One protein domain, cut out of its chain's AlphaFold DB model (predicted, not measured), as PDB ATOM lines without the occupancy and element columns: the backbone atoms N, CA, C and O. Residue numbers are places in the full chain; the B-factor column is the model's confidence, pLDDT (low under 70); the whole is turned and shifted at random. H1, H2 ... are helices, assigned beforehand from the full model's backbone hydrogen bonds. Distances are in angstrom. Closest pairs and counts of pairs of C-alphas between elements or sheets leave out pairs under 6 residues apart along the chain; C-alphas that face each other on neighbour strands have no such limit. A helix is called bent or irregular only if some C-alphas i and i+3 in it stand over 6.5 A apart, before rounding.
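What this domain is: This is residues 2 to 166 of the 191 residues of the protein "ABC transmembrane type-1 domain-containing protein" of Sinorhizobium sp. CCBAU 05631 (UniProt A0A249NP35). An elongated, loose set of helices is strung along one long helix, H5, with H1 and H2 crossing it and H7b running back beside it. H3 and H8 pack on the early part of H5, with H4 past the end of H3; beyond the other end of H5, H6 and H7a form a helical hairpin. The printed part has 165 residues, with eight named helices in the order H1 to H8 and no named strand: all helix. The radius of gyration of the C-alphas is 19.2 A, and the spans are 60 by 37 by 28 A.

How they stand to each other: H1, residues 2 to 17, touches the hub H5, residues 76 to 104, at a steep tilt of 42 degrees, closest at C-alphas Gly 9 and Met 96, 4.2 A. H2, residues 23 to 35, touches residues 90 to 97 of H5, closest at C-alphas Phe 30 and Ser 93, 5.2 A; H5 has a kink of 29 degrees near residue 93. H3, residues 38 to 48, touches H8, residues 152 to 160, at a shallow tilt of 29 degrees, the same way, closest at C-alphas Gly 38 and Leu 154, 4.8 A. H4, residues 55 to 62, and H3 only just touch, with 3 pairs of C-alphas within 8 A, only at the corner, closest at Ile 48 and Val 55, 4.9 A. H7, residues 121 to 150, was assigned as one helix by its hydrogen bonds but is bent: C-alphas 132 and 135 are 7.0 A apart. Its arm H7a, residues 121 to 132, is irregular, with C-alphas 127 and 130 6.7 A apart, and touches H6, residues 108 to 116, in a hairpin, closest at C-alphas Ala 114 and Arg 124, 7.0 A. Its arm H7b, residues 135 to 150, touches H5 opposite ways, closest at C-alphas Gly 102 and Thr 136, 5.9 A. Every O i to N i+4 pair is within hydrogen-bond range in H1, H2, H3, H4, H6, H7b and H8; in H5 22 of 25 are, in H7a 6 of 8.

Where its parts are: H1 begins at C-alpha 2, (201.838, 237.128, 174.738), and is 21.7 A long. H2 is 18.6 A, H3 15.1 A and H4 10.8 A. H5 is 42.3 A, ending at C-alpha 104, (182.776, 234.746, 162.692). H6 is 12.8 A, H7a 15.4 A and H7b 23.1 A. H8 is 11.5 A, ending at C-alpha 160, (221.058, 224.918, 172.332).

The domain as a whole: The two C-alphas farthest apart, those of Asp 117 and Asn 165, are 64.3 A apart. The printed part has no cut; the link from H4 to H5, residues 63 to 75, is long. pLDDT is under 70 at residues 51 to 53, 66 to 70, 72 to 80 and 158 to 166.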
ATOM      1  N   ILE A   2     203.302 237.295 174.925       80.94
ATOM      2  CA  ILE A   2     201.838 237.128 174.738       80.94
ATOM      3  C   ILE A   2     201.139 238.374 174.172       80.94
ATOM      4  O   ILE A   2     200.380 238.267 173.216       80.94
ATOM      5  N   ALA A   3     201.430 239.568 174.703       85.50
ATOM      6  CA  ALA A   3     200.831 240.805 174.192       85.50
ATOM      7  C   ALA A   3     201.148 241.037 172.701       85.50
ATOM      8  O   ALA A   3     200.264 241.409 171.939       85.50
ATOM      9  N   GLY A   4     202.380 240.747 172.265       85.00
ATOM     10  CA  GLY A   4     202.781 240.866 170.859       85.00
ATOM     11  C   GLY A   4     202.047 239.872 169.959       85.00
ATOM     12  O   GLY A   4     201.485 240.266 168.943       85.00
ATOM     13  N   GLN A   5     201.972 238.603 170.374       87.25
ATOM     14  CA  GLN A   5     201.199 237.573 169.665       87.25
ATOM     15  C   GLN A   5     199.719 237.940 169.555       87.25
ATOM     16  O   GLN A   5     199.080 237.667 168.543       87.25
ATOM     17  N   PHE A   6     199.145 238.509 170.618       89.94
ATOM     18  CA  PHE A   6     197.743 238.903 170.638       89.94
ATOM     19  C   PHE A   6     197.489 240.075 169.696       89.94
ATOM     20  O   PHE A   6     196.597 239.988 168.862       89.94
ATOM     21  N   VAL A   7     198.290 241.141 169.780       91.62
ATOM     22  CA  VAL A   7     198.123 242.332 168.936       91.62
ATOM     23  C   VAL A   7     198.276 241.977 167.457       91.62
ATOM     24  O   VAL A   7     197.418 242.333 166.652       91.62
ATOM     25  N   ILE A   8     199.323 241.226 167.102       90.69
ATOM     26  CA  ILE A   8     199.564 240.827 165.710       90.69
ATOM     27  C   ILE A   8     198.494 239.830 165.250       90.69
ATOM     28  O   ILE A   8     197.935 239.988 164.166       90.69
ATOM     29  N   GLY A   9     198.148 238.844 166.082       89.25
ATOM     30  CA  GLY A   9     197.113 237.858 165.769       89.25
ATOM     31  C   GLY A   9     195.733 238.486 165.582       89.25
ATOM     32  O   GLY A   9     195.019 238.126 164.652       89.25
ATOM     33  N   PHE A  10     195.371 239.464 166.412       89.88
ATOM     34  CA  PHE A  10     194.112 240.198 166.302       89.88
ATOM     35  C   PHE A  10     194.089 241.104 165.068       89.88
ATOM     36  O   PHE A  10     193.094 241.118 164.347       89.88
ATOM     37  N   GLY A  11     195.197 241.790 164.770       91.44
ATOM     38  CA  GLY A  11     195.340 242.569 163.539       91.44
ATOM     39  C   GLY A  11     195.169 241.710 162.285       91.44
ATOM     40  O   GLY A  11     194.389 242.057 161.398       91.44
ATOM     41  N   LEU A  12     195.823 240.545 162.237       88.75
ATOM     42  CA  LEU A  12     195.650 239.587 161.143       88.75
ATOM     43  C   LEU A  12     194.230 239.016 161.090       88.75
ATOM     44  O   LEU A  12     193.680 238.876 160.002       88.75
ATOM     45  N   ALA A  13     193.607 238.722 162.233       89.88
ATOM     46  CA  ALA A  13     192.232 238.230 162.271       89.88
ATOM     47  C   ALA A  13     191.254 239.248 161.663       89.88
ATOM     48  O   ALA A  13     190.435 238.878 160.827       89.88
ATOM     49  N   LEU A  14     191.385 240.534 162.011       89.00
ATOM     50  CA  LEU A  14     190.594 241.611 161.407       89.00
ATOM     51  C   LEU A  14     190.877 241.761 159.908       89.00
ATOM     52  O   LEU A  14     189.944 241.888 159.117       89.00
ATOM     53  N   PHE A  15     192.148 241.690 159.505       88.56
ATOM     54  CA  PHE A  15     192.542 241.755 158.097       88.56
ATOM     55  C   PHE A  15     191.902 240.629 157.277       88.56
ATOM     56  O   PHE A  15     191.322 240.855 156.215       88.56
ATOM     57  N   PHE A  16     191.945 239.404 157.793       86.44
ATOM     58  CA  PHE A  16     191.316 238.264 157.144       86.44
ATOM     59  C   PHE A  16     189.791 238.301 157.215       86.44
ATOM     60  O   PHE A  16     189.145 237.706 156.352       86.44
ATOM     61  N   TRP A  17     189.202 238.987 158.192       84.38
ATOM     62  CA  TRP A  17     187.753 239.134 158.327       84.38
ATOM     63  C   TRP A  17     187.128 239.997 157.218       84.38
ATOM     64  O   TRP A  17     185.978 239.766 156.855       84.38
ATOM     65  N   MET A  18     187.900 240.887 156.579       80.06
ATOM     66  CA  MET A  18     187.450 241.680 155.419       80.06
ATOM     67  C   MET A  18     187.107 240.843 154.166       80.06
ATOM     68  O   MET A  18     186.596 241.398 153.200       80.06
ATOM     69  N   ASN A  19     187.342 239.521 154.173       74.75
ATOM     70  CA  ASN A  19     186.956 238.565 153.120       74.75
ATOM     71  C   ASN A  19     187.345 238.994 151.688       74.75
ATOM     72  O   ASN A  19     186.496 239.257 150.840       74.75
ATOM     73  N   PHE A  20     188.646 238.986 151.394       85.31
ATOM     74  CA  PHE A  20     189.187 239.193 150.046       85.31
ATOM     75  C   PHE A  20     189.414 237.857 149.297       85.31
ATOM     76  O   PHE A  20     189.564 236.805 149.937       85.31
ATOM     77  N   PRO A  21     189.464 237.849 147.947       79.69
ATOM     78  CA  PRO A  21     189.732 236.631 147.180       79.69
ATOM     79  C   PRO A  21     191.121 236.068 147.523       79.69
ATOM     80  O   PRO A  21     192.129 236.754 147.397       79.69
ATOM     81  N   GLY A  22     191.169 234.818 147.997       83.00
ATOM     82  CA  GLY A  22     192.400 234.156 148.463       83.00
ATOM     83  C   GLY A  22     192.606 234.151 149.984       83.00
ATOM     84  O   GLY A  22     193.474 233.428 150.473       83.00
ATOM     85  N   ALA A  23     191.769 234.856 150.754       83.94
ATOM     86  CA  ALA A  23     191.847 234.879 152.217       83.94
ATOM     87  C   ALA A  23     191.806 233.472 152.843       83.94
ATOM     88  O   ALA A  23     192.549 233.192 153.777       83.94
ATOM     89  N   SER A  24     190.981 232.566 152.307       83.62
ATOM     90  CA  SER A  24     190.875 231.183 152.801       83.62
ATOM     91  C   SER A  24     192.187 230.401 152.649       83.62
ATOM     92  O   SER A  24     192.625 229.727 153.579       83.62
ATOM     93  N   TRP A  25     192.859 230.548 151.503       88.56
ATOM     94  CA  TRP A  25     194.132 229.877 151.240       88.56
ATOM     95  C   TRP A  25     195.245 230.402 152.153       88.56
ATOM     96  O   TRP A  25     195.957 229.619 152.779       88.56
ATOM     97  N   LEU A  26     195.332 231.726 152.313       87.69
ATOM     98  CA  LEU A  26     196.286 232.350 153.229       87.69
ATOM     99  C   LEU A  26     196.033 231.952 154.692       87.69
ATOM    100  O   LEU A  26     196.984 231.610 155.390       87.69
ATOM    101  N   ARG A  27     194.773 231.908 155.156       85.81
ATOM    102  CA  ARG A  27     194.439 231.368 156.489       85.81
ATOM    103  C   ARG A  27     194.918 229.920 156.643       85.81
ATOM    104  O   ARG A  27     195.427 229.563 157.703       85.81
ATOM    105  N   GLY A  28     194.797 229.110 155.588       87.56
ATOM    106  CA  GLY A  28     195.330 227.748 155.539       87.56
ATOM    107  C   GLY A  28     196.850 227.687 155.733       87.56
ATOM    108  O   GLY A  28     197.327 226.848 156.491       87.56
ATOM    109  N   LEU A  29     197.619 228.606 155.140       88.81
ATOM    110  CA  LEU A  29     199.071 228.680 155.362       88.81
ATOM    111  C   LEU A  29     199.429 228.997 156.818       88.81
ATOM    112  O   LEU A  29     200.326 228.377 157.388       88.81
ATOM    113  N   PHE A  30     198.711 229.932 157.443       87.50
ATOM    114  CA  PHE A  30     198.897 230.224 158.866       87.50
ATOM    115  C   PHE A  30     198.522 229.022 159.746       87.50
ATOM    116  O   PHE A  30     199.206 228.748 160.731       87.50
ATOM    117  N   LEU A  31     197.500 228.247 159.370       86.69
ATOM    118  CA  LEU A  31     197.162 226.999 160.059       86.69
ATOM    119  C   LEU A  31     198.307 225.984 159.988       86.69
ATOM    120  O   LEU A  31     198.650 225.393 161.009       86.69
ATOM    121  N   VAL A  32     198.943 225.826 158.825       87.94
ATOM    122  CA  VAL A  32     200.116 224.947 158.678       87.94
ATOM    123  C   VAL A  32     201.235 225.365 159.633       87.94
ATOM    124  O   VAL A  32     201.813 224.511 160.300       87.94
ATOM    125  N   SER A  33     201.501 226.670 159.753       84.94
ATOM    126  CA  SER A  33     202.482 227.204 160.710       84.94
ATOM    127  C   SER A  33     202.173 226.808 162.158       84.94
ATOM    128  O   SER A  33     203.086 226.417 162.880       84.94
ATOM    129  N   TRP A  34     200.902 226.839 162.568       84.88
ATOM    130  CA  TRP A  34     200.498 226.446 163.921       84.88
ATOM    131  C   TRP A  34     200.602 224.936 164.188       84.88
ATOM    132  O   TRP A  34     200.960 224.537 165.292       84.88
ATOM    133  N   VAL A  35     200.300 224.094 163.198       86.94
ATOM    134  CA  VAL A  35     200.312 222.626 163.366       86.94
ATOM    135  C   VAL A  35     201.739 222.066 163.445       86.94
ATOM    136  O   VAL A  35     201.940 220.942 163.909       86.94
ATOM    137  N   MET A  36     202.749 222.828 163.014       87.25
ATOM    138  CA  MET A  36     204.135 222.371 163.058       87.25
ATOM    139  C   MET A  36     204.619 222.121 164.498       87.25
ATOM    140  O   MET A  36     204.442 222.973 165.370       87.25
ATOM    141  N   PRO A  37     205.313 220.993 164.753       85.19
ATOM    142  CA  PRO A  37     205.960 220.756 166.037       85.19
ATOM    143  C   PRO A  37     206.962 221.869 166.365       85.19
ATOM    144  O   PRO A  37     207.716 222.302 165.488       85.19
ATOM    145  N   GLY A  38     207.040 222.270 167.639       81.12
ATOM    146  CA  GLY A  38     207.951 223.332 168.092       81.12
ATOM    147  C   GLY A  38     209.414 223.087 167.703       81.12
ATOM    148  O   GLY A  38     210.126 224.025 167.354       81.12
ATOM    149  N   LEU A  39     209.836 221.820 167.649       82.25
ATOM    150  CA  LEU A  39     211.159 221.415 167.175       82.25
ATOM    151  C   LEU A  39     211.414 221.779 165.701       82.25
ATOM    152  O   LEU A  39     212.482 222.289 165.370       82.25
ATOM    153  N   VAL A  40     210.441 221.528 164.820       85.62
ATOM    154  CA  VAL A  40     210.546 221.857 163.387       85.62
ATOM    155  C   VAL A  40     210.614 223.369 163.214       85.62
ATOM    156  O   VAL A  40     211.467 223.872 162.487       85.62
ATOM    157  N   VAL A  41     209.772 224.100 163.950       85.12
ATOM    158  CA  VAL A  41     209.799 225.565 163.968       85.12
ATOM    159  C   VAL A  41     211.160 226.077 164.435       85.12
ATOM    160  O   VAL A  41     211.753 226.932 163.781       85.12
ATOM    161  N   GLY A  42     211.697 225.520 165.520       82.19
ATOM    162  CA  GLY A  42     213.016 225.872 166.027       82.19
ATOM    163  C   GLY A  42     214.144 225.578 165.036       82.19
ATOM    164  O   GLY A  42     215.065 226.384 164.918       82.19
ATOM    165  N   ALA A  43     214.063 224.487 164.271       83.25
ATOM    166  CA  ALA A  43     215.024 224.172 163.213       83.25
ATOM    167  C   ALA A  43     214.963 225.184 162.053       83.25
ATOM    168  O   ALA A  43     216.002 225.682 161.618       83.25
ATOM    169  N   ILE A  44     213.757 225.543 161.601       86.88
ATOM    170  CA  ILE A  44     213.547 226.565 160.563       86.88
ATOM    171  C   ILE A  44     214.120 227.907 161.022       86.88
ATOM    172  O   ILE A  44     214.905 228.525 160.304       86.88
ATOM    173  N   TRP A  45     213.784 228.343 162.238       84.88
ATOM    174  CA  TRP A  45     214.299 229.597 162.785       84.88
ATOM    175  C   TRP A  45     215.807 229.555 163.015       84.88
ATOM    176  O   TRP A  45     216.477 230.545 162.743       84.88
ATOM    177  N   SER A  46     216.371 228.415 163.414       80.19
ATOM    178  CA  SER A  46     217.827 228.248 163.526       80.19
ATOM    179  C   SER A  46     218.538 228.444 162.186       80.19
ATOM    180  O   SER A  46     219.625 229.016 162.154       80.19
ATOM    181  N   TRP A  47     217.921 228.010 161.083       83.50
ATOM    182  CA  TRP A  47     218.442 228.244 159.738       83.50
ATOM    183  C   TRP A  47     218.273 229.706 159.299       83.50
ATOM    184  O   TRP A  47     219.234 230.321 158.842       83.50
ATOM    185  N   ILE A  48     217.093 230.300 159.512       84.50
ATOM    186  CA  ILE A  48     216.812 231.712 159.183       84.50
ATOM    187  C   ILE A  48     217.765 232.665 159.918       84.50
ATOM    188  O   ILE A  48     218.221 233.651 159.336       84.50
ATOM    189  N   LEU A  49     218.067 232.360 161.182       79.56
ATOM    190  CA  LEU A  49     218.925 233.140 162.078       79.56
ATOM    191  C   LEU A  49     220.411 232.759 161.982       79.56
ATOM    192  O   LEU A  49     221.222 233.233 162.781       79.56
ATOM    193  N   SER A  50     220.776 231.878 161.048       79.69
ATOM    194  CA  SER A  50     222.163 231.468 160.856       79.69
ATOM    195  C   SER A  50     223.051 232.673 160.540       79.69
ATOM    196  O   SER A  50     222.696 233.534 159.734       79.69
ATOM    197  N   GLY A  51     224.222 232.724 161.180       69.38
ATOM    198  CA  GLY A  51     225.193 233.794 160.986       69.38
ATOM    199  C   GLY A  51     225.610 233.880 159.524       69.38
ATOM    200  O   GLY A  51     225.406 234.914 158.905       69.38
ATOM    201  N   ASP A  52     226.095 232.775 158.955       69.06
ATOM    202  CA  ASP A  52     226.806 232.760 157.669       69.06
ATOM    203  C   ASP A  52     225.888 232.865 156.439       69.06
ATOM    204  O   ASP A  52     226.182 233.617 155.513       69.06
ATOM    205  N   PHE A  53     224.756 232.150 156.446       66.69
ATOM    206  CA  PHE A  53     223.822 232.048 155.307       66.69
ATOM    207  C   PHE A  53     222.348 232.262 155.698       66.69
ATOM    208  O   PHE A  53     221.443 231.785 155.014       66.69
ATOM    209  N   GLY A  54     222.080 232.925 156.825       76.25
ATOM    210  CA  GLY A  54     220.713 233.141 157.294       76.25
ATOM    211  C   GLY A  54     219.926 234.096 156.401       76.25
ATOM    212  O   GLY A  54     220.409 235.170 156.034       76.25
ATOM    213  N   VAL A  55     218.672 233.735 156.111       81.75
ATOM    214  CA  VAL A  55     217.731 234.568 155.341       81.75
ATOM    215  C   VAL A  55     217.568 235.952 155.969       81.75
ATOM    216  O   VAL A  55     217.494 236.946 155.251       81.75
ATOM    217  N   LEU A  56     217.559 236.039 157.304       80.19
ATOM    218  CA  LEU A  56     217.398 237.319 157.994       80.19
ATOM    219  C   LEU A  56     218.595 238.252 157.754       80.19
ATOM    220  O   LEU A  56     218.403 239.431 157.465       80.19
ATOM    221  N   ASN A  57     219.818 237.716 157.813       80.56
ATOM    222  CA  ASN A  57     221.033 238.481 157.523       80.56
ATOM    223  C   ASN A  57     221.089 238.924 156.058       80.56
ATOM    224  O   ASN A  57     221.503 240.048 155.785       80.56
ATOM    225  N   PHE A  58     220.644 238.077 155.126       79.81
ATOM    226  CA  PHE A  58     220.539 238.447 153.714       79.81
ATOM    227  C   PHE A  58     219.599 239.645 153.512       79.81
ATOM    228  O   PHE A  58     220.002 240.646 152.926       79.81
ATOM    229  N   PHE A  59     218.384 239.594 154.071       80.88
ATOM    230  CA  PHE A  59     217.438 240.706 153.956       80.88
ATOM    231  C   PHE A  59     217.957 241.994 154.595       80.88
ATOM    232  O   PHE A  59     217.832 243.045 153.980       80.88
ATOM    233  N   LEU A  60     218.553 241.924 155.792       79.31
ATOM    234  CA  LEU A  60     219.091 243.099 156.497       79.31
ATOM    235  C   LEU A  60     220.244 243.780 155.750       79.31
ATOM    236  O   LEU A  60     220.412 244.994 155.865       79.31
ATOM    237  N   ARG A  61     221.015 243.012 154.974       80.75
ATOM    238  CA  ARG A  61     222.056 243.539 154.084       80.75
ATOM    239  C   ARG A  61     221.467 244.247 152.876       80.75
ATOM    240  O   ARG A  61     221.879 245.360 152.577       80.75
ATOM    241  N   GLU A  62     220.476 243.638 152.230       80.50
ATOM    242  CA  GLU A  62     219.809 244.217 151.055       80.50
ATOM    243  C   GLU A  62     219.136 245.561 151.364       80.50
ATOM    244  O   GLU A  62     219.191 246.488 150.562       80.50
ATOM    245  N   ILE A  63     218.549 245.710 152.554       82.81
ATOM    246  CA  ILE A  63     217.957 246.987 152.990       82.81
ATOM    247  C   ILE A  63     218.978 247.968 153.596       82.81
ATOM    248  O   ILE A  63     218.584 249.031 154.072       82.81
ATOM    249  N   GLY A  64     220.273 247.631 153.599       77.81
ATOM    250  CA  GLY A  64     221.358 248.510 154.050       77.81
ATOM    251  C   GLY A  64     221.414 248.755 155.561       77.81
ATOM    252  O   GLY A  64     222.021 249.725 156.002       77.81
ATOM    253  N   VAL A  65     220.772 247.906 156.372       75.06
ATOM    254  CA  VAL A  65     220.758 248.049 157.841       75.06
ATOM    255  C   VAL A  65     222.059 247.536 158.471       75.06
ATOM    256  O   VAL A  65     222.434 247.985 159.554       75.06
ATOM    257  N   THR A  66     222.776 246.629 157.802       67.88
ATOM    258  CA  THR A  66     224.050 246.082 158.291       67.88
ATOM    259  C   THR A  66     224.987 245.659 157.169       67.88
ATOM    260  O   THR A  66     224.581 244.902 156.292       67.88
ATOM    261  N   ASP A  67     226.265 246.025 157.287       64.25
ATOM    262  CA  ASP A  67     227.343 245.602 156.374       64.25
ATOM    263  C   ASP A  67     227.957 244.231 156.751       64.25
ATOM    264  O   ASP A  67     228.649 243.596 155.955       64.25
ATOM    265  N   GLY A  68     227.701 243.737 157.974       66.44
ATOM    266  CA  GLY A  68     228.263 242.498 158.545       66.44
ATOM    267  C   GLY A  68     227.234 241.377 158.759       66.44
ATOM    268  O   GLY A  68     226.037 241.579 158.574       66.44
ATOM    269  N   ASN A  69     227.684 240.153 159.069       66.88
ATOM    270  CA  ASN A  69     226.783 239.063 159.478       66.88
ATOM    271  C   ASN A  69     226.467 239.256 160.970       66.88
ATOM    272  O   ASN A  69     227.390 239.276 161.785       66.88
ATOM    273  N   ILE A  70     225.191 239.380 161.346       68.75
ATOM    274  CA  ILE A  70     224.804 239.382 162.762       68.75
ATOM    275  C   ILE A  70     224.711 237.929 163.237       68.75
ATOM    276  O   ILE A  70     223.974 237.114 162.676       68.75
ATOM    277  N   PHE A  71     225.442 237.595 164.299       71.69
ATOM    278  CA  PHE A  71     225.370 236.281 164.933       71.69
ATOM    279  C   PHE A  71     224.244 236.253 165.968       71.69
ATOM    280  O   PHE A  71     224.483 236.281 167.174       71.69
ATOM    281  N   TRP A  72     223.004 236.154 165.479       69.88
ATOM    282  CA  TRP A  72     221.775 236.189 166.282       69.88
ATOM    283  C   TRP A  72     221.769 235.230 167.470       69.88
ATOM    284  O   TRP A  72     221.138 235.528 168.468       69.88
ATOM    285  N   ARG A  73     222.459 234.088 167.380       64.38
ATOM    286  CA  ARG A  73     222.508 233.084 168.456       64.38
ATOM    287  C   ARG A  73     223.664 233.283 169.437       64.38
ATOM    288  O   ARG A  73     223.573 232.812 170.565       64.38
ATOM    289  N   SER A  74     224.749 233.916 168.996       64.56
ATOM    290  CA  SER A  74     225.991 234.045 169.771       64.56
ATOM    291  C   SER A  74     226.056 235.354 170.549       64.56
ATOM    292  O   SER A  74     226.692 235.395 171.597       64.56
ATOM    293  N   ASP A  75     225.392 236.404 170.061       67.06
ATOM    294  CA  ASP A  75     225.285 237.679 170.766       67.06
ATOM    295  C   ASP A  75     224.121 237.635 171.784       67.06
ATOM    296  O   ASP A  75     222.963 237.457 171.380       67.06
ATOM    297  N   PRO A  76     224.380 237.810 173.096       62.16
ATOM    298  CA  PRO A  76     223.348 237.820 174.134       62.16
ATOM    299  C   PRO A  76     222.234 238.851 173.903       62.16
ATOM    300  O   PRO A  76     221.090 238.606 174.290       62.16
ATOM    301  N   HIS A  77     222.535 239.983 173.259       64.56
ATOM    302  CA  HIS A  77     221.540 241.018 172.984       64.56
ATOM    303  C   HIS A  77     220.626 240.646 171.810       64.56
ATOM    304  O   HIS A  77     219.424 240.899 171.875       64.56
ATOM    305  N   CYS A  78     221.151 239.996 170.766       66.88
ATOM    306  CA  CYS A  78     220.368 239.580 169.594       66.88
ATOM    307  C   CYS A  78     219.630 238.245 169.799       66.88
ATOM    308  O   CYS A  78     218.567 238.035 169.209       66.88
ATOM    309  N   SER A  79     220.144 237.373 170.670       66.94
ATOM    310  CA  SER A  79     219.586 236.039 170.943       66.94
ATOM    311  C   SER A  79     218.198 236.092 171.575       66.94
ATOM    312  O   SER A  79     217.291 235.359 171.170       66.94
ATOM    313  N   LEU A  80     217.970 237.044 172.483       69.56
ATOM    314  CA  LEU A  80     216.645 237.258 173.066       69.56
ATOM    315  C   LEU A  80     215.619 237.688 172.011       69.56
ATOM    316  O   LEU A  80     214.505 237.163 171.989       69.56
ATOM    317  N   TRP A  81     215.991 238.594 171.104       72.25
ATOM    318  CA  TRP A  81     215.103 239.048 170.030       72.25
ATOM    319  C   TRP A  81     214.759 237.933 169.047       72.25
ATOM    320  O   TRP A  81     213.592 237.774 168.696       72.25
ATOM    321  N   ALA A  82     215.741 237.118 168.663       73.12
ATOM    322  CA  ALA A  82     215.545 235.943 167.817       73.12
ATOM    323  C   ALA A  82     214.473 234.992 168.376       73.12
ATOM    324  O   ALA A  82     213.527 234.616 167.678       73.12
ATOM    325  N   VAL A  83     214.585 234.652 169.662       74.31
ATOM    326  CA  VAL A  83     213.626 233.783 170.350       74.31
ATOM    327  C   VAL A  83     212.250 234.449 170.456       74.31
ATOM    328  O   VAL A  83     211.231 233.798 170.220       74.31
ATOM    329  N   ILE A  84     212.198 235.749 170.770       80.12
ATOM    330  CA  ILE A  84     210.943 236.511 170.850       80.12
ATOM    331  C   ILE A  84     210.210 236.513 169.508       80.12
ATOM    332  O   ILE A  84     209.009 236.258 169.488       80.12
ATOM    333  N   ILE A  85     210.902 236.766 168.397       82.50
ATOM    334  CA  ILE A  85     210.289 236.828 167.066       82.50
ATOM    335  C   ILE A  85     209.751 235.451 166.659       82.50
ATOM    336  O   ILE A  85     208.595 235.348 166.247       82.50
ATOM    337  N   ALA A  86     210.542 234.390 166.839       82.31
ATOM    338  CA  ALA A  86     210.112 233.026 166.538       82.31
ATOM    339  C   ALA A  86     208.877 232.618 167.360       82.31
ATOM    340  O   ALA A  86     207.912 232.057 166.833       82.31
ATOM    341  N   ASN A  87     208.872 232.965 168.648       83.00
ATOM    342  CA  ASN A  87     207.752 232.708 169.545       83.00
ATOM    343  C   ASN A  87     206.510 233.538 169.177       83.00
ATOM    344  O   ASN A  87     205.386 233.036 169.245       83.00
ATOM    345  N   ILE A  88     206.689 234.795 168.758       86.25
ATOM    346  CA  ILE A  88     205.596 235.632 168.262       86.25
ATOM    347  C   ILE A  88     204.993 235.022 167.001       86.25
ATOM    348  O   ILE A  88     203.773 234.928 166.922       86.25
ATOM    349  N   TRP A  89     205.811 234.575 166.047       86.69
ATOM    350  CA  TRP A  89     205.339 233.975 164.801       86.69
ATOM    351  C   TRP A  89     204.451 232.749 165.048       86.69
ATOM    352  O   TRP A  89     203.331 232.695 164.542       86.69
ATOM    353  N   LEU A  90     204.894 231.826 165.909       83.25
ATOM    354  CA  LEU A  90     204.126 230.625 166.253       83.25
ATOM    355  C   LEU A  90     202.799 230.984 166.949       83.25
ATOM    356  O   LEU A  90     201.729 230.526 166.542       83.25
ATOM    357  N   GLY A  91     202.846 231.849 167.968       85.44
ATOM    358  CA  GLY A  91     201.646 232.239 168.719       85.44
ATOM    359  C   GLY A  91     200.663 233.099 167.918       85.44
ATOM    360  O   GLY A  91     199.456 233.041 168.145       85.44
ATOM    361  N   THR A  92     201.156 233.867 166.945       90.19
ATOM    362  CA  THR A  92     200.327 234.714 166.076       90.19
ATOM    363  C   THR A  92     199.385 233.873 165.221       90.19
ATOM    364  O   THR A  92     198.202 234.196 165.148       90.19
ATOM    365  N   SER A  93     199.874 232.778 164.628       89.81
ATOM    366  CA  SER A  93     199.062 231.857 163.823       89.81
ATOM    367  C   SER A  93     197.883 231.295 164.625       89.81
ATOM    368  O   SER A  93     196.737 231.351 164.176       89.81
ATOM    369  N   PHE A  94     198.152 230.833 165.850       88.81
ATOM    370  CA  PHE A  94     197.127 230.333 166.767       88.81
ATOM    371  C   PHE A  94     196.093 231.406 167.130       88.81
ATOM    372  O   PHE A  94     194.890 231.206 166.949       88.81
ATOM    373  N   ASN A  95     196.568 232.561 167.607       92.44
ATOM    374  CA  ASN A  95     195.703 233.657 168.032       92.44
ATOM    375  C   ASN A  95     194.825 234.139 166.879       92.44
ATOM    376  O   ASN A  95     193.626 234.322 167.064       92.44
ATOM    377  N   MET A  96     195.401 234.299 165.685       93.12
ATOM    378  CA  MET A  96     194.676 234.711 164.489       93.12
ATOM    379  C   MET A  96     193.500 233.775 164.197       93.12
ATOM    380  O   MET A  96     192.389 234.253 163.974       93.12
ATOM    381  N   ILE A  97     193.712 232.455 164.217       90.44
ATOM    382  CA  ILE A  97     192.657 231.473 163.927       90.44
ATOM    383  C   ILE A  97     191.551 231.555 164.975       90.44
ATOM    384  O   ILE A  97     190.378 231.683 164.627       90.44
ATOM    385  N   LEU A  98     191.919 231.533 166.256       91.31
ATOM    386  CA  LEU A  98     190.948 231.516 167.346       91.31
ATOM    387  C   LEU A  98     190.127 232.815 167.402       91.31
ATOM    388  O   LEU A  98     188.909 232.785 167.589       91.31
ATOM    389  N   LEU A  99     190.772 233.959 167.163       92.56
ATOM    390  CA  LEU A  99     190.108 235.259 167.073       92.56
ATOM    391  C   LEU A  99     189.225 235.361 165.824       92.56
ATOM    392  O   LEU A  99     188.134 235.916 165.908       92.56
ATOM    393  N   SER A 100     189.635 234.769 164.696       90.88
ATOM    394  CA  SER A 100     188.813 234.702 163.479       90.88
ATOM    395  C   SER A 100     187.530 233.897 163.696       90.88
ATOM    396  O   SER A 100     186.473 234.278 163.192       90.88
ATOM    397  N   VAL A 101     187.595 232.809 164.471       89.56
ATOM    398  CA  VAL A 101     186.409 232.029 164.865       89.56
ATOM    399  C   VAL A 101     185.480 232.870 165.742       89.56
ATOM    400  O   VAL A 101     184.280 232.907 165.483       89.56
ATOM    401  N   GLY A 102     186.023 233.607 166.717       90.69
ATOM    402  CA  GLY A 102     185.233 234.533 167.537       90.69
ATOM    403  C   GLY A 102     184.537 235.618 166.714       90.69
ATOM    404  O   GLY A 102     183.339 235.830 166.866       90.69
ATOM    405  N   LEU A 103     185.265 236.242 165.782       90.44
ATOM    406  CA  LEU A 103     184.724 237.255 164.870       90.44
ATOM    407  C   LEU A 103     183.632 236.688 163.954       90.44
ATOM    408  O   LEU A 103     182.656 237.374 163.661       90.44
ATOM    409  N   SER A 104     183.775 235.433 163.524       88.62
ATOM    410  CA  SER A 104     182.776 234.746 162.692       88.62
ATOM    411  C   SER A 104     181.487 234.426 163.454       88.62
ATOM    412  O   SER A 104     180.450 234.226 162.827       88.62
ATOM    413  N   GLY A 105     181.537 234.383 164.788       87.94
ATOM    414  CA  GLY A 105     180.369 234.169 165.643       87.94
ATOM    415  C   GLY A 105     179.523 235.422 165.889       87.94
ATOM    416  O   GLY A 105     178.458 235.311 166.490       87.94
ATOM    417  N   ILE A 106     179.971 236.606 165.456       90.06
ATOM    418  CA  ILE A 106     179.223 237.854 165.645       90.06
ATOM    419  C   ILE A 106     178.107 237.940 164.585       90.06
ATOM    420  O   ILE A 106     178.419 237.927 163.391       90.06
ATOM    421  N   PRO A 107     176.822 238.060 164.981       90.81
ATOM    422  CA  PRO A 107     175.715 238.216 164.041       90.81
ATOM    423  C   PRO A 107     175.894 239.447 163.148       90.81
ATOM    424  O   PRO A 107     176.210 240.535 163.638       90.81
ATOM    425  N   LYS A 108     175.667 239.285 161.840       89.00
ATOM    426  CA  LYS A 108     175.793 240.377 160.860       89.00
ATOM    427  C   LYS A 108     174.742 241.467 161.062       89.00
ATOM    428  O   LYS A 108     175.070 242.639 160.918       89.00
ATOM    429  N   ASP A 109     173.551 241.082 161.510       92.00
ATOM    430  CA  ASP A 109     172.410 241.971 161.750       92.00
ATOM    431  C   ASP A 109     172.756 243.138 162.694       92.00
ATOM    432  O   ASP A 109     172.253 244.246 162.533       92.00
ATOM    433  N   LEU A 110     173.670 242.928 163.654       90.56
ATOM    434  CA  LEU A 110     174.142 243.985 164.559       90.56
ATOM    435  C   LEU A 110     174.946 245.067 163.829       90.56
ATOM    436  O   LEU A 110     174.850 246.248 164.165       90.56
ATOM    437  N   TYR A 111     175.752 244.674 162.841       90.81
ATOM    438  CA  TYR A 111     176.532 245.613 162.040       90.81
ATOM    439  C   TYR A 111     175.654 246.367 161.043       90.81
ATOM    440  O   TYR A 111     175.909 247.548 160.817       90.81
ATOM    441  N   GLU A 112     174.635 245.709 160.487       89.62
ATOM    442  CA  GLU A 112     173.650 246.322 159.587       89.62
ATOM    443  C   GLU A 112     172.775 247.335 160.334       89.62
ATOM    444  O   GLU A 112     172.616 248.460 159.871       89.62
ATOM    445  N   ALA A 113     172.293 247.000 161.537       92.44
ATOM    446  CA  ALA A 113     171.546 247.936 162.380       92.44
ATOM    447  C   ALA A 113     172.375 249.186 162.725       92.44
ATOM    448  O   ALA A 113     171.920 250.310 162.544       92.44
ATOM    449  N   ALA A 114     173.635 249.001 163.130       90.31
ATOM    450  CA  ALA A 114     174.524 250.122 163.417       90.31
ATOM    451  C   ALA A 114     174.862 250.963 162.173       90.31
ATOM    452  O   ALA A 114     175.168 252.148 162.294       90.31
ATOM    453  N   GLU A 115     174.829 250.375 160.975       90.81
ATOM    454  CA  GLU A 115     174.975 251.113 159.718       90.81
ATOM    455  C   GLU A 115     173.781 252.005 159.425       90.81
ATOM    456  O   GLU A 115     173.968 253.163 159.052       90.81
ATOM    457  N   LEU A 116     172.575 251.489 159.656       92.19
ATOM    458  CA  LEU A 116     171.340 252.257 159.541       92.19
ATOM    459  C   LEU A 116     171.305 253.422 160.545       92.19
ATOM    460  O   LEU A 116     170.843 254.506 160.197       92.19
ATOM    461  N   ASP A 117     171.886 253.237 161.734       92.06
ATOM    462  CA  ASP A 117     172.053 254.285 162.753       92.06
ATOM    463  C   ASP A 117     173.195 255.282 162.443       92.06
ATOM    464  O   ASP A 117     173.458 256.204 163.219       92.06
ATOM    465  N   GLY A 118     173.904 255.122 161.318       91.75
ATOM    466  CA  GLY A 118     174.982 256.020 160.892       91.75
ATOM    467  C   GLY A 118     176.307 255.835 161.641       91.75
ATOM    468  O   GLY A 118     177.181 256.703 161.574       91.75
ATOM    469  N   ALA A 119     176.498 254.718 162.350       91.88
ATOM    470  CA  ALA A 119     177.731 254.454 163.085       91.88
ATOM    471  C   ALA A 119     178.914 254.222 162.130       91.88
ATOM    472  O   ALA A 119     178.856 253.381 161.224       91.88
ATOM    473  N   ASN A 120     180.029 254.916 162.375       91.62
ATOM    474  CA  ASN A 120     181.269 254.741 161.613       91.62
ATOM    475  C   ASN A 120     181.981 253.420 161.991       91.62
ATOM    476  O   ASN A 120     181.766 252.874 163.072       91.62
ATOM    477  N   ALA A 121     182.887 252.921 161.144       87.56
ATOM    478  CA  ALA A 121     183.601 251.652 161.332       87.56
ATOM    479  C   ALA A 121     184.351 251.558 162.675       87.56
ATOM    480  O   ALA A 121     184.277 250.537 163.358       87.56
ATOM    481  N   LEU A 122     185.014 252.640 163.101       90.50
ATOM    482  CA  LEU A 122     185.662 252.720 164.419       90.50
ATOM    483  C   LEU A 122     184.647 252.589 165.561       90.50
ATOM    484  O   LEU A 122     184.897 251.898 166.542       90.50
ATOM    485  N   GLN A 123     183.483 253.214 165.420       90.62
ATOM    486  CA  GLN A 123     182.420 253.165 166.418       90.62
ATOM    487  C   GLN A 123     181.863 251.741 166.539       90.62
ATOM    488  O   GLN A 123     181.787 251.200 167.637       90.62
ATOM    489  N   ARG A 124     181.598 251.076 165.407       91.06
ATOM    490  CA  ARG A 124     181.182 249.663 165.382       91.06
ATOM    491  C   ARG A 124     182.237 248.746 166.003       91.06
ATOM    492  O   ARG A 124     181.889 247.842 166.758       91.06
ATOM    493  N   PHE A 125     183.521 249.008 165.757       89.81
ATOM    494  CA  PHE A 125     184.613 248.242 166.356       89.81
ATOM    495  C   PHE A 125     184.623 248.330 167.892       89.81
ATOM    496  O   PHE A 125     184.675 247.300 168.566       89.81
ATOM    497  N   TRP A 126     184.529 249.537 168.458       92.06
ATOM    498  CA  TRP A 126     184.556 249.735 169.913       92.06
ATOM    499  C   TRP A 126     183.244 249.358 170.612       92.06
ATOM    500  O   TRP A 126     183.277 248.914 171.758       92.06
ATOM    501  N   THR A 127     182.097 249.507 169.945       91.38
ATOM    502  CA  THR A 127     180.771 249.294 170.546       91.38
ATOM    503  C   THR A 127     180.227 247.879 170.334       91.38
ATOM    504  O   THR A 127     179.509 247.377 171.194       91.38
ATOM    505  N   ILE A 128     180.573 247.213 169.229       91.81
ATOM    506  CA  ILE A 128     180.071 245.869 168.893       91.81
ATOM    507  C   ILE A 128     181.206 244.851 168.954       91.81
ATOM    508  O   ILE A 128     181.163 243.919 169.758       91.81
ATOM    509  N   THR A 129     182.252 245.035 168.145       90.94
ATOM    510  CA  THR A 129     183.285 244.007 167.954       90.94
ATOM    511  C   THR A 129     184.045 243.706 169.245       90.94
ATOM    512  O   THR A 129     184.064 242.563 169.692       90.94
ATOM    513  N   LEU A 130     184.647 244.713 169.881       91.12
ATOM    514  CA  LEU A 130     185.433 244.549 171.111       91.12
ATOM    515  C   LEU A 130     184.617 243.958 172.280       91.12
ATOM    516  O   LEU A 130     185.076 242.986 172.889       91.12
ATOM    517  N   PRO A 131     183.411 244.472 172.594       92.06
ATOM    518  CA  PRO A 131     182.597 243.954 173.691       92.06
ATOM    519  C   PRO A 131     182.142 242.513 173.476       92.06
ATOM    520  O   PRO A 131     182.146 241.734 174.429       92.06
ATOM    521  N   MET A 132     181.792 242.136 172.244       91.19
ATOM    522  CA  MET A 132     181.401 240.760 171.926       91.19
ATOM    523  C   MET A 132     182.600 239.810 171.915       91.19
ATOM    524  O   MET A 132     182.493 238.670 172.361       91.19
ATOM    525  N   MET A 133     183.769 240.301 171.502       93.31
ATOM    526  CA  MET A 133     185.013 239.534 171.505       93.31
ATOM    527  C   MET A 133     185.613 239.338 172.900       93.31
ATOM    528  O   MET A 133     186.503 238.505 173.035       93.31
ATOM    529  N   ARG A 134     185.154 240.035 173.952       91.81
ATOM    530  CA  ARG A 134     185.758 239.971 175.302       91.81
ATOM    531  C   ARG A 134     185.930 238.541 175.829       91.81
ATOM    532  O   ARG A 134     186.961 238.217 176.411       91.81
ATOM    533  N   THR A 135     184.938 237.682 175.590       90.81
ATOM    534  CA  THR A 135     184.943 236.287 176.050       90.81
ATOM    535  C   THR A 135     185.967 235.472 175.265       90.81
ATOM    536  O   THR A 135     186.748 234.724 175.849       90.81
ATOM    537  N   THR A 136     186.028 235.673 173.946       92.88
ATOM    538  CA  THR A 136     187.028 235.040 173.082       92.88
ATOM    539  C   THR A 136     188.436 235.527 173.409       92.88
ATOM    540  O   THR A 136     189.343 234.713 173.509       92.88
ATOM    541  N   ILE A 137     188.631 236.828 173.635       93.06
ATOM    542  CA  ILE A 137     189.920 237.420 174.016       93.06
ATOM    543  C   ILE A 137     190.406 236.819 175.338       93.06
ATOM    544  O   ILE A 137     191.556 236.397 175.424       93.06
ATOM    545  N   GLY A 138     189.525 236.709 176.340       92.50
ATOM    546  CA  GLY A 138     189.850 236.054 177.607       92.50
ATOM    547  C   GLY A 138     190.298 234.602 177.417       92.50
ATOM    548  O   GLY A 138     191.331 234.202 177.953       92.50
ATOM    549  N   ALA A 139     189.577 233.835 176.593       92.81
ATOM    550  CA  ALA A 139     189.941 232.456 176.269       92.81
ATOM    551  C   ALA A 139     191.283 232.358 175.519       92.81
ATOM    552  O   ALA A 139     192.117 231.527 175.868       92.81
ATOM    553  N   VAL A 140     191.523 233.227 174.531       92.50
ATOM    554  CA  VAL A 140     192.775 233.280 173.754       92.50
ATOM    555  C   VAL A 140     193.961 233.587 174.659       92.50
ATOM    556  O   VAL A 140     194.989 232.926 174.560       92.50
ATOM    557  N   ILE A 141     193.828 234.556 175.568       91.75
ATOM    558  CA  ILE A 141     194.900 234.923 176.500       91.75
ATOM    559  C   ILE A 141     195.179 233.777 177.481       91.75
ATOM    560  O   ILE A 141     196.341 233.447 177.714       91.75
ATOM    561  N   ALA A 142     194.137 233.138 178.021       92.25
ATOM    562  CA  ALA A 142     194.286 232.003 178.931       92.25
ATOM    563  C   ALA A 142     194.959 230.800 178.247       92.25
ATOM    564  O   ALA A 142     195.920 230.242 178.776       92.25
ATOM    565  N   LEU A 143     194.505 230.434 177.046       90.75
ATOM    566  CA  LEU A 143     195.114 229.369 176.248       90.75
ATOM    567  C   LEU A 143     196.543 229.727 175.839       90.75
ATOM    568  O   LEU A 143     197.437 228.894 175.948       90.75
ATOM    569  N   GLY A 144     196.780 230.972 175.426       87.88
ATOM    570  CA  GLY A 144     198.107 231.473 175.088       87.88
ATOM    571  C   GLY A 144     199.084 231.347 176.255       87.88
ATOM    572  O   GLY A 144     200.227 230.939 176.051       87.88
ATOM    573  N   LEU A 145     198.638 231.611 177.486       87.81
ATOM    574  CA  LEU A 145     199.448 231.395 178.685       87.81
ATOM    575  C   LEU A 145     199.817 229.914 178.857       87.81
ATOM    576  O   LEU A 145     200.993 229.608 179.043       87.81
ATOM    577  N   ILE A 146     198.845 229.004 178.734       88.25
ATOM    578  CA  ILE A 146     199.070 227.552 178.832       88.25
ATOM    579  C   ILE A 146     200.075 227.090 177.772       88.25
ATOM    580  O   ILE A 146     201.057 226.426 178.101       88.25
ATOM    581  N   PHE A 147     199.875 227.490 176.514       82.94
ATOM    582  CA  PHE A 147     200.773 227.122 175.425       82.94
ATOM    583  C   PHE A 147     202.177 227.675 175.634       82.94
ATOM    584  O   PHE A 147     203.143 226.955 175.414       82.94
ATOM    585  N   THR A 148     202.315 228.914 176.110       79.12
ATOM    586  CA  THR A 148     203.632 229.517 176.363       79.12
ATOM    587  C   THR A 148     204.427 228.710 177.391       79.12
ATOM    588  O   THR A 148     205.625 228.509 177.209       79.12
ATOM    589  N   LEU A 149     203.763 228.187 178.427       81.19
ATOM    590  CA  LEU A 149     204.397 227.331 179.433       81.19
ATOM    591  C   LEU A 149     204.817 225.961 178.881       81.19
ATOM    592  O   LEU A 149     205.695 225.332 179.454       81.19
ATOM    593  N   GLN A 150     204.224 225.498 177.779       81.62
ATOM    594  CA  GLN A 150     204.554 224.219 177.138       81.62
ATOM    595  C   GLN A 150     205.647 224.332 176.062       81.62
ATOM    596  O   GLN A 150     206.114 223.313 175.562       81.62
ATOM    597  N   GLN A 151     206.090 225.541 175.694       76.50
ATOM    598  CA  GLN A 151     206.998 225.782 174.559       76.50
ATOM    599  C   GLN A 151     208.480 225.433 174.815       76.50
ATOM    600  O   GLN A 151     209.366 226.010 174.182       76.50
ATOM    601  N   PHE A 152     208.784 224.478 175.697       75.69
ATOM    602  CA  PHE A 152     210.163 224.088 176.018       75.69
ATOM    603  C   PHE A 152     210.969 223.650 174.786       75.69
ATOM    604  O   PHE A 152     212.129 224.036 174.650       75.69
ATOM    605  N   ASP A 153     210.344 222.922 173.858       73.88
ATOM    606  CA  ASP A 153     211.006 222.413 172.650       73.88
ATOM    607  C   ASP A 153     211.509 223.530 171.727       73.88
ATOM    608  O   ASP A 153     212.594 223.423 171.155       73.88
ATOM    609  N   LEU A 154     210.740 224.618 171.593       76.38
ATOM    610  CA  LEU A 154     211.110 225.763 170.761       76.38
ATOM    611  C   LEU A 154     212.326 226.486 171.343       76.38
ATOM    612  O   LEU A 154     213.272 226.790 170.614       76.38
ATOM    613  N   PHE A 155     212.305 226.745 172.656       75.31
ATOM    614  CA  PHE A 155     213.431 227.368 173.344       75.31
ATOM    615  C   PHE A 155     214.677 226.495 173.207       75.31
ATOM    616  O   PHE A 155     215.688 226.975 172.706       75.31
ATOM    617  N   ALA A 156     214.574 225.202 173.533       73.06
ATOM    618  CA  ALA A 156     215.687 224.260 173.440       73.06
ATOM    619  C   ALA A 156     216.287 224.188 172.026       73.06
ATOM    620  O   ALA A 156     217.511 224.183 171.871       73.06
ATOM    621  N   ALA A 157     215.443 224.185 170.990       75.88
ATOM    622  CA  ALA A 157     215.887 224.140 169.605       75.88
ATOM    623  C   ALA A 157     216.695 225.382 169.194       75.88
ATOM    624  O   ALA A 157     217.727 225.233 168.540       75.88
ATOM    625  N   ILE A 158     216.267 226.585 169.602       69.88
ATOM    626  CA  ILE A 158     216.920 227.850 169.223       69.88
ATOM    627  C   ILE A 158     218.154 228.138 170.093       69.88
ATOM    628  O   ILE A 158     219.178 228.581 169.569       69.88
ATOM    629  N   THR A 159     218.087 227.884 171.405       67.56
ATOM    630  CA  THR A 159     219.159 228.256 172.345       67.56
ATOM    631  C   THR A 159     220.289 227.236 172.424       67.56
ATOM    632  O   THR A 159     221.389 227.598 172.833       67.56
ATOM    633  N   SER A 160     220.059 225.969 172.065       57.75
ATOM    634  CA  SER A 160     221.058 224.918 172.332       57.75
ATOM    635  C   SER A 160     220.871 223.611 171.548       57.75
ATOM    636  O   SER A 160     221.406 222.582 171.955       57.75
ATOM    637  N   GLY A 161     220.183 223.643 170.403       46.16
ATOM    638  CA  GLY A 161     219.993 222.467 169.555       46.16
ATOM    639  C   GLY A 161     218.985 221.487 170.154       46.16
ATOM    640  O   GLY A 161     219.096 221.043 171.295       46.16
ATOM    641  N   GLY A 162     217.975 221.157 169.354       42.41
ATOM    642  CA  GLY A 162     216.912 220.243 169.741       42.41
ATOM    643  C   GLY A 162     217.392 218.813 170.061       42.41
ATOM    644  O   GLY A 162     218.593 218.536 170.042       42.41
ATOM    645  N   PRO A 163     216.455 217.880 170.319       41.84
ATOM    646  CA  PRO A 163     216.671 216.545 170.899       41.84
ATOM    647  C   PRO A 163     217.479 215.530 170.066       41.84
ATOM    648  O   PRO A 163     217.200 214.339 170.130       41.84
ATOM    649  N   ASN A 164     218.474 215.960 169.288       44.56
ATOM    650  CA  ASN A 164     219.296 215.084 168.458       44.56
ATOM    651  C   ASN A 164     220.807 215.141 168.747       44.56
ATOM    652  O   ASN A 164     221.571 214.656 167.921       44.56
ATOM    653  N   ASN A 165     221.259 215.705 169.884       45.06
ATOM    654  CA  ASN A 165     222.560 215.306 170.467       45.06
ATOM    655  C   ASN A 165     222.913 215.841 171.873       45.06
ATOM    656  O   ASN A 165     223.924 215.420 172.427       45.06
ATOM    657  N   SER A 166     222.149 216.751 172.483       40.03
ATOM    658  CA  SER A 166     222.500 217.308 173.808       40.03
ATOM    659  C   SER A 166     222.058 216.420 174.981       40.03
ATOM    660  O   SER A 166     222.736 216.369 176.006       40.03
TER     661      SER A 166